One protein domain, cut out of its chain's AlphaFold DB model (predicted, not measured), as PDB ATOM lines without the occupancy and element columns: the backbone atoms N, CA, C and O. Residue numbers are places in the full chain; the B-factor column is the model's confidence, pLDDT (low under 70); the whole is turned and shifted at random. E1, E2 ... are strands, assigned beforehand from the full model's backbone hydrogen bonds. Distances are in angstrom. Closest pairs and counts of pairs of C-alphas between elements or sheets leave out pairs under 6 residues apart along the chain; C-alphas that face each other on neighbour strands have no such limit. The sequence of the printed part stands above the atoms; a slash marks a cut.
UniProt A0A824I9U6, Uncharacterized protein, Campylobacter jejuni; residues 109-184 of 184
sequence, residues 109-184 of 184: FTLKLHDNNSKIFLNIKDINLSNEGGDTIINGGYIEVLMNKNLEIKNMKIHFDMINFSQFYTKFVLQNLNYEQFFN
ATOM      1  N   PHE A 109      -9.194 -53.750  26.223       87.19
ATOM      2  CA  PHE A 109      -8.129 -52.865  25.784       87.19
ATOM      3  C   PHE A 109      -6.851 -53.637  25.496       87.19
ATOM      4  O   PHE A 109      -6.612 -54.731  26.016       87.19
ATOM      5  N   THR A 110      -6.013 -53.071  24.637       86.12
ATOM      6  CA  THR A 110      -4.699 -53.606  24.308       86.12
ATOM      7  C   THR A 110      -3.673 -52.489  24.283       86.12
ATOM      8  O   THR A 110      -3.903 -51.461  23.659       86.12
ATOM      9  N   LEU A 111      -2.529 -52.724  24.917       84.25
ATOM     10  CA  LEU A 111      -1.349 -51.877  24.820       84.25
ATOM     11  C   LEU A 111      -0.313 -52.583  23.948       84.25
ATOM     12  O   LEU A 111       0.009 -53.760  24.156       84.25
ATOM     13  N   LYS A 112       0.185 -51.864  22.950       84.88
ATOM     14  CA  LYS A 112       1.143 -52.332  21.947       84.88
ATOM     15  C   LYS A 112       2.292 -51.343  21.835       84.88
ATOM     16  O   LYS A 112       2.087 -50.154  22.045       84.88
ATOM     17  N   LEU A 113       3.471 -51.819  21.451       76.69
ATOM     18  CA  LEU A 113       4.510 -50.926  20.936       76.69
ATOM     19  C   LEU A 113       4.265 -50.697  19.449       76.69
ATOM     20  O   LEU A 113       3.880 -51.619  18.729       76.69
ATOM     21  N   HIS A 114       4.482 -49.468  19.005       75.88
ATOM     22  CA  HIS A 114       4.361 -49.058  17.615       75.88
ATOM     23  C   HIS A 114       5.438 -48.016  17.318       75.88
ATOM     24  O   HIS A 114       5.376 -46.915  17.850       75.88
ATOM     25  N   ASP A 115       6.446 -48.377  16.523       72.44
ATOM     26  CA  ASP A 115       7.496 -47.469  16.041       72.44
ATOM     27  C   ASP A 115       8.133 -46.619  17.151       72.44
ATOM     28  O   ASP A 115       8.140 -45.389  17.108       72.44
ATOM     29  N   ASN A 116       8.635 -47.288  18.198       75.56
ATOM     30  CA  ASN A 116       9.195 -46.679  19.415       75.56
ATOM     31  C   ASN A 116       8.217 -45.860  20.280       75.56
ATOM     32  O   ASN A 116       8.634 -45.289  21.289       75.56
ATOM     33  N   ASN A 117       6.939 -45.824  19.921       81.00
ATOM     34  CA  ASN A 117       5.847 -45.246  20.691       81.00
ATOM     35  C   ASN A 117       5.016 -46.366  21.344       81.00
ATOM     36  O   ASN A 117       5.104 -47.541  20.978       81.00
ATOM     37  N   SER A 118       4.189 -46.001  22.317       83.50
ATOM     38  CA  SER A 118       3.197 -46.886  22.923       83.50
ATOM     39  C   SER A 118       1.819 -46.555  22.374       83.50
ATOM     40  O   SER A 118       1.417 -45.399  22.347       83.50
ATOM     41  N   LYS A 119       1.079 -47.571  21.947       87.56
ATOM     42  CA  LYS A 119      -0.262 -47.440  21.390       87.56
ATOM     43  C   LYS A 119      -1.255 -48.184  22.273       87.56
ATOM     44  O   LYS A 119      -1.154 -49.403  22.428       87.56
ATOM     45  N   ILE A 120      -2.205 -47.456  22.843       88.12
ATOM     46  CA  ILE A 120      -3.340 -48.007  23.581       88.12
ATOM     47  C   ILE A 120      -4.531 -48.045  22.635       88.12
ATOM     48  O   ILE A 120      -4.846 -47.058  21.982       88.12
ATOM     49  N   PHE A 121      -5.185 -49.196  22.564       89.12
ATOM     50  CA  PHE A 121      -6.438 -49.375  21.851       89.12
ATOM     51  C   PHE A 121      -7.478 -49.903  22.827       89.12
ATOM     52  O   PHE A 121      -7.311 -51.003  23.355       89.12
ATOM     53  N   LEU A 122      -8.520 -49.127  23.067       89.44
ATOM     54  CA  LEU A 122      -9.685 -49.471  23.863       89.44
ATOM     55  C   LEU A 122     -10.838 -49.760  22.904       89.44
ATOM     56  O   LEU A 122     -11.124 -48.944  22.043       89.44
ATOM     57  N   ASN A 123     -11.480 -50.910  23.060       87.62
ATOM     58  CA  ASN A 123     -12.663 -51.313  22.316       87.62
ATOM     59  C   ASN A 123     -13.831 -51.479  23.289       87.62
ATOM     60  O   ASN A 123     -13.747 -52.283  24.226       87.62
ATOM     61  N   ILE A 124     -14.896 -50.734  23.054       84.81
ATOM     62  CA  ILE A 124     -16.137 -50.726  23.820       84.81
ATOM     63  C   ILE A 124     -17.106 -51.671  23.113       84.81
ATOM     64  O   ILE A 124     -17.187 -51.686  21.885       84.81
ATOM     65  N   LYS A 125     -17.774 -52.533  23.881       81.62
ATOM     66  CA  LYS A 125     -18.766 -53.449  23.317       81.62
ATOM     67  C   LYS A 125     -20.088 -52.742  23.060       81.62
ATOM     68  O   LYS A 125     -20.394 -51.751  23.713       81.62
ATOM     69  N   ASP A 126     -20.883 -53.346  22.185       80.50
ATOM     70  CA  ASP A 126     -22.257 -52.928  21.957       80.50
ATOM     71  C   ASP A 126     -23.072 -53.005  23.254       80.50
ATOM     72  O   ASP A 126     -23.006 -53.996  23.993       80.50
ATOM     73  N   ILE A 127     -23.844 -51.957  23.507       78.88
ATOM     74  CA  ILE A 127     -24.813 -51.852  24.591       78.88
ATOM     75  C   ILE A 127     -26.159 -51.579  23.937       78.88
ATOM     76  O   ILE A 127     -26.286 -50.627  23.176       78.88
ATOM     77  N   ASN A 128     -27.158 -52.404  24.231       77.06
ATOM     78  CA  ASN A 128     -28.524 -52.177  23.782       77.06
ATOM     79  C   ASN A 128     -29.485 -52.392  24.951       77.06
ATOM     80  O   ASN A 128     -29.738 -53.525  25.353       77.06
ATOM     81  N   LEU A 129     -29.995 -51.287  25.481       74.50
ATOM     82  CA  LEU A 129     -31.000 -51.235  26.531       74.50
ATOM     83  C   LEU A 129     -32.249 -50.571  25.984       74.50
ATOM     84  O   LEU A 129     -32.473 -49.387  26.219       74.50
ATOM     85  N   SER A 130     -33.015 -51.319  25.204       71.38
ATOM     86  CA  SER A 130     -34.318 -50.865  24.726       71.38
ATOM     87  C   SER A 130     -35.384 -51.374  25.696       71.38
ATOM     88  O   SER A 130     -35.727 -52.557  25.660       71.38
ATOM     89  N   ASN A 131     -35.878 -50.508  26.587       65.62
ATOM     90  CA  ASN A 131     -36.927 -50.837  27.561       65.62
ATOM     91  C   ASN A 131     -38.118 -49.873  27.384       65.62
ATOM     92  O   ASN A 131     -37.957 -48.783  26.841       65.62
ATOM     93  N   GLU A 132     -39.307 -50.220  27.894       50.44
ATOM     94  CA  GLU A 132     -40.578 -49.480  27.689       50.44
ATOM     95  C   GLU A 132     -40.648 -48.044  28.288       50.44
ATOM     96  O   GLU A 132     -41.723 -47.471  28.435       50.44
ATOM     97  N   GLY A 133     -39.510 -47.419  28.602       58.16
ATOM     98  CA  GLY A 133     -39.397 -46.012  29.008       58.16
ATOM     99  C   GLY A 133     -38.268 -45.230  28.321       58.16
ATOM    100  O   GLY A 133     -38.129 -44.029  28.574       58.16
ATOM    101  N   GLY A 134     -37.470 -45.875  27.461       67.19
ATOM    102  CA  GLY A 134     -36.338 -45.271  26.757       67.19
ATOM    103  C   GLY A 134     -35.332 -46.300  26.229       67.19
ATOM    104  O   GLY A 134     -35.240 -47.409  26.756       67.19
ATOM    105  N   ASP A 135     -34.552 -45.903  25.222       75.44
ATOM    106  CA  ASP A 135     -33.495 -46.706  24.613       75.44
ATOM    107  C   ASP A 135     -32.121 -46.103  24.903       75.44
ATOM    108  O   ASP A 135     -31.857 -44.931  24.636       75.44
ATOM    109  N   THR A 136     -31.190 -46.921  25.380       79.81
ATOM    110  CA  THR A 136     -29.758 -46.605  25.331       79.81
ATOM    111  C   THR A 136     -29.068 -47.605  24.426       79.81
ATOM    112  O   THR A 136     -28.913 -48.774  24.778       79.81
ATOM    113  N   ILE A 137     -28.650 -47.144  23.251       82.88
ATOM    114  CA  ILE A 137     -27.965 -47.963  22.256       82.88
ATOM    115  C   ILE A 137     -26.600 -47.344  21.972       82.88
ATOM    116  O   ILE A 137     -26.507 -46.230  21.466       82.88
ATOM    117  N   ILE A 138     -25.539 -48.082  22.268       81.75
ATOM    118  CA  ILE A 138     -24.175 -47.780  21.844       81.75
ATOM    119  C   ILE A 138     -23.751 -48.938  20.951       81.75
ATOM    120  O   ILE A 138     -23.594 -50.055  21.435       81.75
ATOM    121  N   ASN A 139     -23.582 -48.683  19.659       81.81
ATOM    122  CA  ASN A 139     -23.081 -49.674  18.711       81.81
ATOM    123  C   ASN A 139     -21.586 -49.478  18.562       81.81
ATOM    124  O   ASN A 139     -21.172 -48.623  17.785       81.81
ATOM    125  N   GLY A 140     -20.821 -50.255  19.322       74.00
ATOM    126  CA  GLY A 140     -19.375 -50.301  19.253       74.00
ATOM    127  C   GLY A 140     -18.695 -48.957  19.481       74.00
ATOM    128  O   GLY A 140     -19.254 -47.866  19.400       74.00
ATOM    129  N   GLY A 141     -17.417 -49.013  19.788       85.31
ATOM    130  CA  GLY A 141     -16.617 -47.807  19.772       85.31
ATOM    131  C   GLY A 141     -15.191 -48.138  20.085       85.31
ATOM    132  O   GLY A 141     -14.909 -49.074  20.837       85.31
ATOM    133  N   TYR A 142     -14.273 -47.375  19.518       90.12
ATOM    134  CA  TYR A 142     -12.887 -47.502  19.899       90.12
ATOM    135  C   TYR A 142     -12.268 -46.159  20.216       90.12
ATOM    136  O   TYR A 142     -12.590 -45.123  19.640       90.12
ATOM    137  N   ILE A 143     -11.331 -46.217  21.150       91.00
ATOM    138  CA  ILE A 143     -10.441 -45.117  21.473       91.00
ATOM    139  C   ILE A 143      -9.025 -45.616  21.241       91.00
ATOM    140  O   ILE A 143      -8.613 -46.663  21.745       91.00
ATOM    141  N   GLU A 144      -8.274 -44.865  20.459       92.88
ATOM    142  CA  GLU A 144      -6.881 -45.115  20.160       92.88
ATOM    143  C   GLU A 144      -6.046 -43.954  20.688       92.88
ATOM    144  O   GLU A 144      -6.311 -42.805  20.363       92.88
ATOM    145  N   VAL A 145      -5.023 -44.247  21.486       91.88
ATOM    146  CA  VAL A 145      -4.093 -43.241  22.003       91.88
ATOM    147  C   VAL A 145      -2.673 -43.666  21.662       91.88
ATOM    148  O   VAL A 145      -2.234 -44.757  22.034       91.88
ATOM    149  N   LEU A 146      -1.950 -42.807  20.951       91.50
ATOM    150  CA  LEU A 146      -0.528 -42.948  20.668       91.50
ATOM    151  C   LEU A 146       0.257 -42.056  21.629       91.50
ATOM    152  O   LEU A 146       0.019 -40.855  21.688       91.50
ATOM    153  N   MET A 147       1.217 -42.635  22.340       88.94
ATOM    154  CA  MET A 147       2.072 -41.945  23.304       88.94
ATOM    155  C   MET A 147       3.542 -42.138  22.955       88.94
ATOM    156  O   MET A 147       3.943 -43.220  22.526       88.94
ATOM    157  N   ASN A 148       4.367 -41.122  23.167       85.88
ATOM    158  CA  ASN A 148       5.806 -41.223  22.950       85.88
ATOM    159  C   ASN A 148       6.519 -41.990  24.086       85.88
ATOM    160  O   ASN A 148       5.892 -42.537  24.995       85.88
ATOM    161  N   LYS A 149       7.856 -42.046  24.035       79.88
ATOM    162  CA  LYS A 149       8.681 -42.705  25.065       79.88
ATOM    163  C   LYS A 149       8.558 -42.064  26.453       79.88
ATOM    164  O   LYS A 149       8.764 -42.757  27.444       79.88
ATOM    165  N   ASN A 150       8.205 -40.782  26.508       81.44
ATOM    166  CA  ASN A 150       7.993 -40.020  27.736       81.44
ATOM    167  C   ASN A 150       6.548 -40.135  28.252       81.44
ATOM    168  O   ASN A 150       6.206 -39.478  29.226       81.44
ATOM    169  N   LEU A 151       5.714 -40.980  27.627       78.44
ATOM    170  CA  LEU A 151       4.281 -41.139  27.916       78.44
ATOM    171  C   LEU A 151       3.429 -39.902  27.586       78.44
ATOM    172  O   LEU A 151       2.273 -39.831  27.990       78.44
ATOM    173  N   GLU A 152       3.959 -38.962  26.806       85.75
ATOM    174  CA  GLU A 152       3.189 -37.824  26.305       85.75
ATOM    175  C   GLU A 152       2.310 -38.288  25.141       85.75
ATOM    176  O   GLU A 152       2.771 -38.999  24.238       85.75
ATOM    177  N   ILE A 153       1.036 -37.899  25.168       88.62
ATOM    178  CA  ILE A 153       0.076 -38.209  24.109       88.62
ATOM    179  C   ILE A 153       0.485 -37.436  22.852       88.62
ATOM    180  O   ILE A 153       0.678 -36.232  22.912       88.62
ATOM    181  N   LYS A 154       0.601 -38.135  21.721       92.38
ATOM    182  CA  LYS A 154       0.869 -37.572  20.386       92.38
ATOM    183  C   LYS A 154      -0.376 -37.520  19.515       92.38
ATOM    184  O   LYS A 154      -0.541 -36.620  18.701       92.38
ATOM    185  N   ASN A 155      -1.220 -38.538  19.627       93.50
ATOM    186  CA  ASN A 155      -2.438 -38.656  18.838       93.50
ATOM    187  C   ASN A 155      -3.504 -39.371  19.670       93.50
ATOM    188  O   ASN A 155      -3.206 -40.373  20.325       93.50
ATOM    189  N   MET A 156      -4.729 -38.862  19.628       93.94
ATOM    190  CA  MET A 156      -5.921 -39.536  20.115       93.94
ATOM    191  C   MET A 156      -6.945 -39.645  18.987       93.94
ATOM    192  O   MET A 156      -7.311 -38.635  18.394       93.94
ATOM    193  N   LYS A 157      -7.461 -40.853  18.749       94.31
ATOM    194  CA  LYS A 157      -8.608 -41.101  17.872       94.31
ATOM    195  C   LYS A 157      -9.759 -41.680  18.673       94.31
ATOM    196  O   LYS A 157      -9.551 -42.587  19.477       94.31
ATOM    197  N   ILE A 158     -10.964 -41.191  18.431       92.88
ATOM    198  CA  ILE A 158     -12.199 -41.694  19.023       92.88
ATOM    199  C   ILE A 158     -13.167 -41.970  17.884       92.88
ATOM    200  O   ILE A 158     -13.378 -41.118  17.020       92.88
ATOM    201  N   HIS A 159     -13.754 -43.158  17.898       93.06
ATOM    202  CA  HIS A 159     -14.745 -43.565  16.925       93.06
ATOM    203  C   HIS A 159     -15.918 -44.266  17.601       93.06
ATOM    204  O   HIS A 159     -15.706 -45.147  18.435       93.06
ATOM    205  N   PHE A 160     -17.133 -43.896  17.208       88.94
ATOM    206  CA  PHE A 160     -18.368 -44.587  17.569       88.94
ATOM    207  C   PHE A 160     -19.285 -44.638  16.348       88.94
ATOM    208  O   PHE A 160     -19.556 -43.594  15.745       88.94
ATOM    209  N   ASP A 161     -19.800 -45.824  16.018       87.25
ATOM    210  CA  ASP A 161     -20.722 -45.983  14.890       87.25
ATOM    211  C   ASP A 161     -22.059 -45.305  15.203       87.25
ATOM    212  O   ASP A 161     -22.583 -44.518  14.412       87.25
ATOM    213  N   MET A 162     -22.604 -45.568  16.395       87.75
ATOM    214  CA  MET A 162     -23.835 -44.935  16.854       87.75
ATOM    215  C   MET A 162     -23.911 -44.873  18.377       87.75
ATOM    216  O   MET A 162     -23.676 -45.865  19.063       87.75
ATOM    217  N   ILE A 163     -24.328 -43.717  18.884       87.50
ATOM    218  CA  ILE A 163     -24.771 -43.506  20.259       87.50
ATOM    219  C   ILE A 163     -26.183 -42.927  20.187       87.50
ATOM    220  O   ILE A 163     -26.393 -41.847  19.638       87.50
ATOM    221  N   ASN A 164     -27.157 -43.646  20.722       86.88
ATOM    222  CA  ASN A 164     -28.550 -43.236  20.789       86.88
ATOM    223  C   ASN A 164     -29.011 -43.306  22.243       86.88
ATOM    224  O   ASN A 164     -28.976 -44.373  22.850       86.88
ATOM    225  N   PHE A 165     -29.456 -42.171  22.765       85.12
ATOM    226  CA  PHE A 165     -30.162 -42.077  24.031       85.12
ATOM    227  C   PHE A 165     -31.557 -41.538  23.735       85.12
ATOM    228  O   PHE A 165     -31.711 -40.388  23.319       85.12
ATOM    229  N   SER A 166     -32.581 -42.354  23.932       82.31
ATOM    230  CA  SER A 166     -33.977 -41.948  23.884       82.31
ATOM    231  C   SER A 166     -34.589 -42.137  25.269       82.31
ATOM    232  O   SER A 166     -34.368 -43.140  25.939       82.31
ATOM    233  N   GLN A 167     -35.350 -41.154  25.726       81.44
ATOM    234  CA  GLN A 167     -36.178 -41.285  26.917       81.44
ATOM    235  C   GLN A 167     -37.442 -40.459  26.713       81.44
ATOM    236  O   GLN A 167     -37.359 -39.282  26.349       81.44
ATOM    237  N   PHE A 168     -38.607 -41.069  26.936       77.50
ATOM    238  CA  PHE A 168     -39.919 -40.463  26.678       77.50
ATOM    239  C   PHE A 168     -40.016 -39.835  25.267       77.50
ATOM    240  O   PHE A 168     -40.044 -40.551  24.272       77.50
ATOM    241  N   TYR A 169     -40.046 -38.499  25.181       73.81
ATOM    242  CA  TYR A 169     -40.147 -37.724  23.934       73.81
ATOM    243  C   TYR A 169     -38.819 -37.099  23.487       73.81
ATOM    244  O   TYR A 169     -38.761 -36.443  22.449       73.81
ATOM    245  N   THR A 170     -37.752 -37.261  24.268       79.56
ATOM    246  CA  THR A 170     -36.431 -36.704  23.966       79.56
ATOM    247  C   THR A 170     -35.528 -37.772  23.387       79.56
ATOM    248  O   THR A 170     -35.393 -38.859  23.946       79.56
ATOM    249  N   LYS A 171     -34.893 -37.447  22.261       86.44
ATOM    250  CA  LYS A 171     -33.960 -38.333  21.572       86.44
ATOM    251  C   LYS A 171     -32.679 -37.582  21.247       86.44
ATOM    252  O   LYS A 171     -32.711 -36.568  20.554       86.44
ATOM    253  N   PHE A 172     -31.561 -38.117  21.707       86.50
ATOM    254  CA  PHE A 172     -30.229 -37.744  21.269       86.50
ATOM    255  C   PHE A 172     -29.670 -38.877  20.415       86.50
ATOM    256  O   PHE A 172     -29.581 -40.015  20.869       86.50
ATOM    257  N   VAL A 173     -29.277 -38.563  19.182       88.81
ATOM    258  CA  VAL A 173     -28.606 -39.517  18.297       88.81
ATOM    259  C   VAL A 173     -27.327 -38.887  17.782       88.81
ATOM    260  O   VAL A 173     -27.358 -37.834  17.150       88.81
ATOM    261  N   LEU A 174     -26.217 -39.574  18.009       87.75
ATOM    262  CA  LEU A 174     -24.932 -39.300  17.395       87.75
ATOM    263  C   LEU A 174     -24.556 -40.494  16.519       87.75
ATOM    264  O   LEU A 174     -24.529 -41.629  16.989       87.75
ATOM    265  N   GLN A 175     -24.281 -40.240  15.245       90.69
ATOM    266  CA  GLN A 175     -23.889 -41.264  14.277       90.69
ATOM    267  C   GLN A 175     -22.524 -40.933  13.696       90.69
ATOM    268  O   GLN A 175     -22.224 -39.761  13.463       90.69
ATOM    269  N   ASN A 176     -21.733 -41.969  13.422       88.00
ATOM    270  CA  ASN A 176     -20.437 -41.880  12.752       88.00
ATOM    271  C   ASN A 176     -19.498 -40.847  13.391       88.00
ATOM    272  O   ASN A 176     -18.826 -40.088  12.683       88.00
ATOM    273  N   LEU A 177     -19.452 -40.801  14.729       90.38
ATOM    274  CA  LEU A 177     -18.510 -39.930  15.419       90.38
ATOM    275  C   LEU A 177     -17.102 -40.381  15.043       90.38
ATOM    276  O   LEU A 177     -16.704 -41.504  15.332       90.38
ATOM    277  N   ASN A 178     -16.359 -39.481  14.412       92.44
ATOM    278  CA  ASN A 178     -14.956 -39.649  14.091       92.44
ATOM    279  C   ASN A 178     -14.222 -38.418  14.585       92.44
ATOM    280  O   ASN A 178     -14.401 -37.323  14.055       92.44
ATOM    281  N   TYR A 179     -13.412 -38.603  15.615       93.31
ATOM    282  CA  TYR A 179     -12.591 -37.552  16.180       93.31
ATOM    283  C   TYR A 179     -11.134 -37.987  16.144       93.31
ATOM    284  O   TYR A 179     -10.804 -39.101  16.546       93.31
ATOM    285  N   GLU A 180     -10.265 -37.102  15.675       95.56
ATOM    286  CA  GLU A 180      -8.823 -37.295  15.705       95.56
ATOM    287  C   GLU A 180      -8.161 -35.989  16.129       95.56
ATOM    288  O   GLU A 180      -8.440 -34.926  15.575       95.56
ATOM    289  N   GLN A 181      -7.282 -36.080  17.122       93.12
ATOM    290  CA  GLN A 181      -6.527 -34.953  17.639       93.12
ATOM    291  C   GLN A 181      -5.048 -35.291  17.689       93.12
ATOM    292  O   GLN A 181      -4.639 -36.271  18.313       93.12
ATOM    293  N   PHE A 182      -4.250 -34.418  17.084       93.19
ATOM    294  CA  PHE A 182      -2.802 -34.431  17.193       93.19
ATOM    295  C   PHE A 182      -2.367 -33.458  18.283       93.19
ATOM    296  O   PHE A 182      -2.878 -32.343  18.380       93.19
ATOM    297  N   PHE A 183      -1.427 -33.904  19.101       88.19
ATOM    298  CA  PHE A 183      -0.826 -33.125  20.170       88.19
ATOM    299  C   PHE A 183       0.636 -32.888  19.788       88.19
ATOM    300  O   PHE A 183       1.337 -33.839  19.422       88.19
ATOM    301  N   ASN A 184       1.042 -31.618  19.809       74.69
ATOM    302  CA  ASN A 184       2.407 -31.181  19.513       74.69
ATOM    303  C   ASN A 184       3.310 -31.329  20.734       74.69
ATOM    304  O   ASN A 184       2.832 -31.000  21.842       74.69
TER     305      ASN A 184
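AT A GLANCE: This is residues 109 to 184 of the 184 residues of an uncharacterized protein of Campylobacter jejuni (UniProt A0A824I9U6). The model is one long, narrow sheet, a single layer of strands that run back and forth along its longest axis, with no named helix over either face. Two long strands, E6 and E7, run side by side through most of the length and bend partway; E4 and E5, one beyond the other, line E6 on its far side from E7, with E3 beside E4, E2 beside E5 and E1 outside E2. The printed part has 76 residues, with seven named strands, numbered E1 to E7 as they follow each other along the chain; they make one branched sheet in which E6 has three neighbours, the neighbour pairs E1 and E2, E2 and E5, E3 and E4, E4 and E6, E5 and E6, and E6 and E7 are antiparallel, and the class is all strand. The whole is loose, with a radius of gyration of the C-alphas of 16.1 A, and a rod in outline, spanning 50 by 22 by 16 A.

HOW THE PARTS SIT: E1, residues 109 to 114, and E2, residues 117 to 124, are an antiparallel hairpin at 156 degrees, with N 112 and O 119 2.8 A apart, within hydrogen-bond range. E2 runs on into E3, residues 127 to 131, at 22 degrees across a break of 2 residues. E3 forms a hairpin with E4, residues 134 to 139, where N 129 and O 136 are 2.8 A apart. E4 runs on into E5, residues 141 to 147, at 48 degrees; the two meet only through their link. E5 is antiparallel to E2 at 166 degrees, with N 120 and O 145 2.8 A apart, and E1 is on the other side of E2. E6, residues 153 to 167, has E5 beside residues 153 to 160 and E4 beside residues 161 to 167, both on one side; N 144 and O 157 are 2.8 A apart, as are N 137 and O 164. On the other side of E6 is E7, residues 170 to 182, antiparallel at 174 degrees, with N 158 and O 179 2.8 A apart. E5, E6 and E7 form a meander, each strand the antiparallel neighbour of the one before. E6 bends by 61 degrees at residue 161 and E7 by 60 degrees at residue 176, where C-alphas 161 and 176 face each other at 4.6 A. E1 and E7, both edge strands, are apart.

IN THESE COORDINATES: E1 begins at C-alpha 109, (-8.129, -52.865, 25.784). E2 is 22.9 A from first to last C-alpha, and E5 is 19.9 A. E6, the longest strand with 15 residues, is 36.5 A, from C-alpha 153 at (0.076, -38.209, 24.109) to C-alpha 167. E7 is 34.4 A and ends at C-alpha 182, (-2.802, -34.431, 17.193).

THE WHOLE: The two C-alphas farthest apart, those of Asn 116 and Glu 132, are 50.5 A from each other. The sheet is twisted, its C-alphas lying up to 6.6 A off the best plane. The printed part has no cut, and the six links between successive strands are tight. Mean pLDDT of the printed part is 83.9, with residues 131 to 134 under 70.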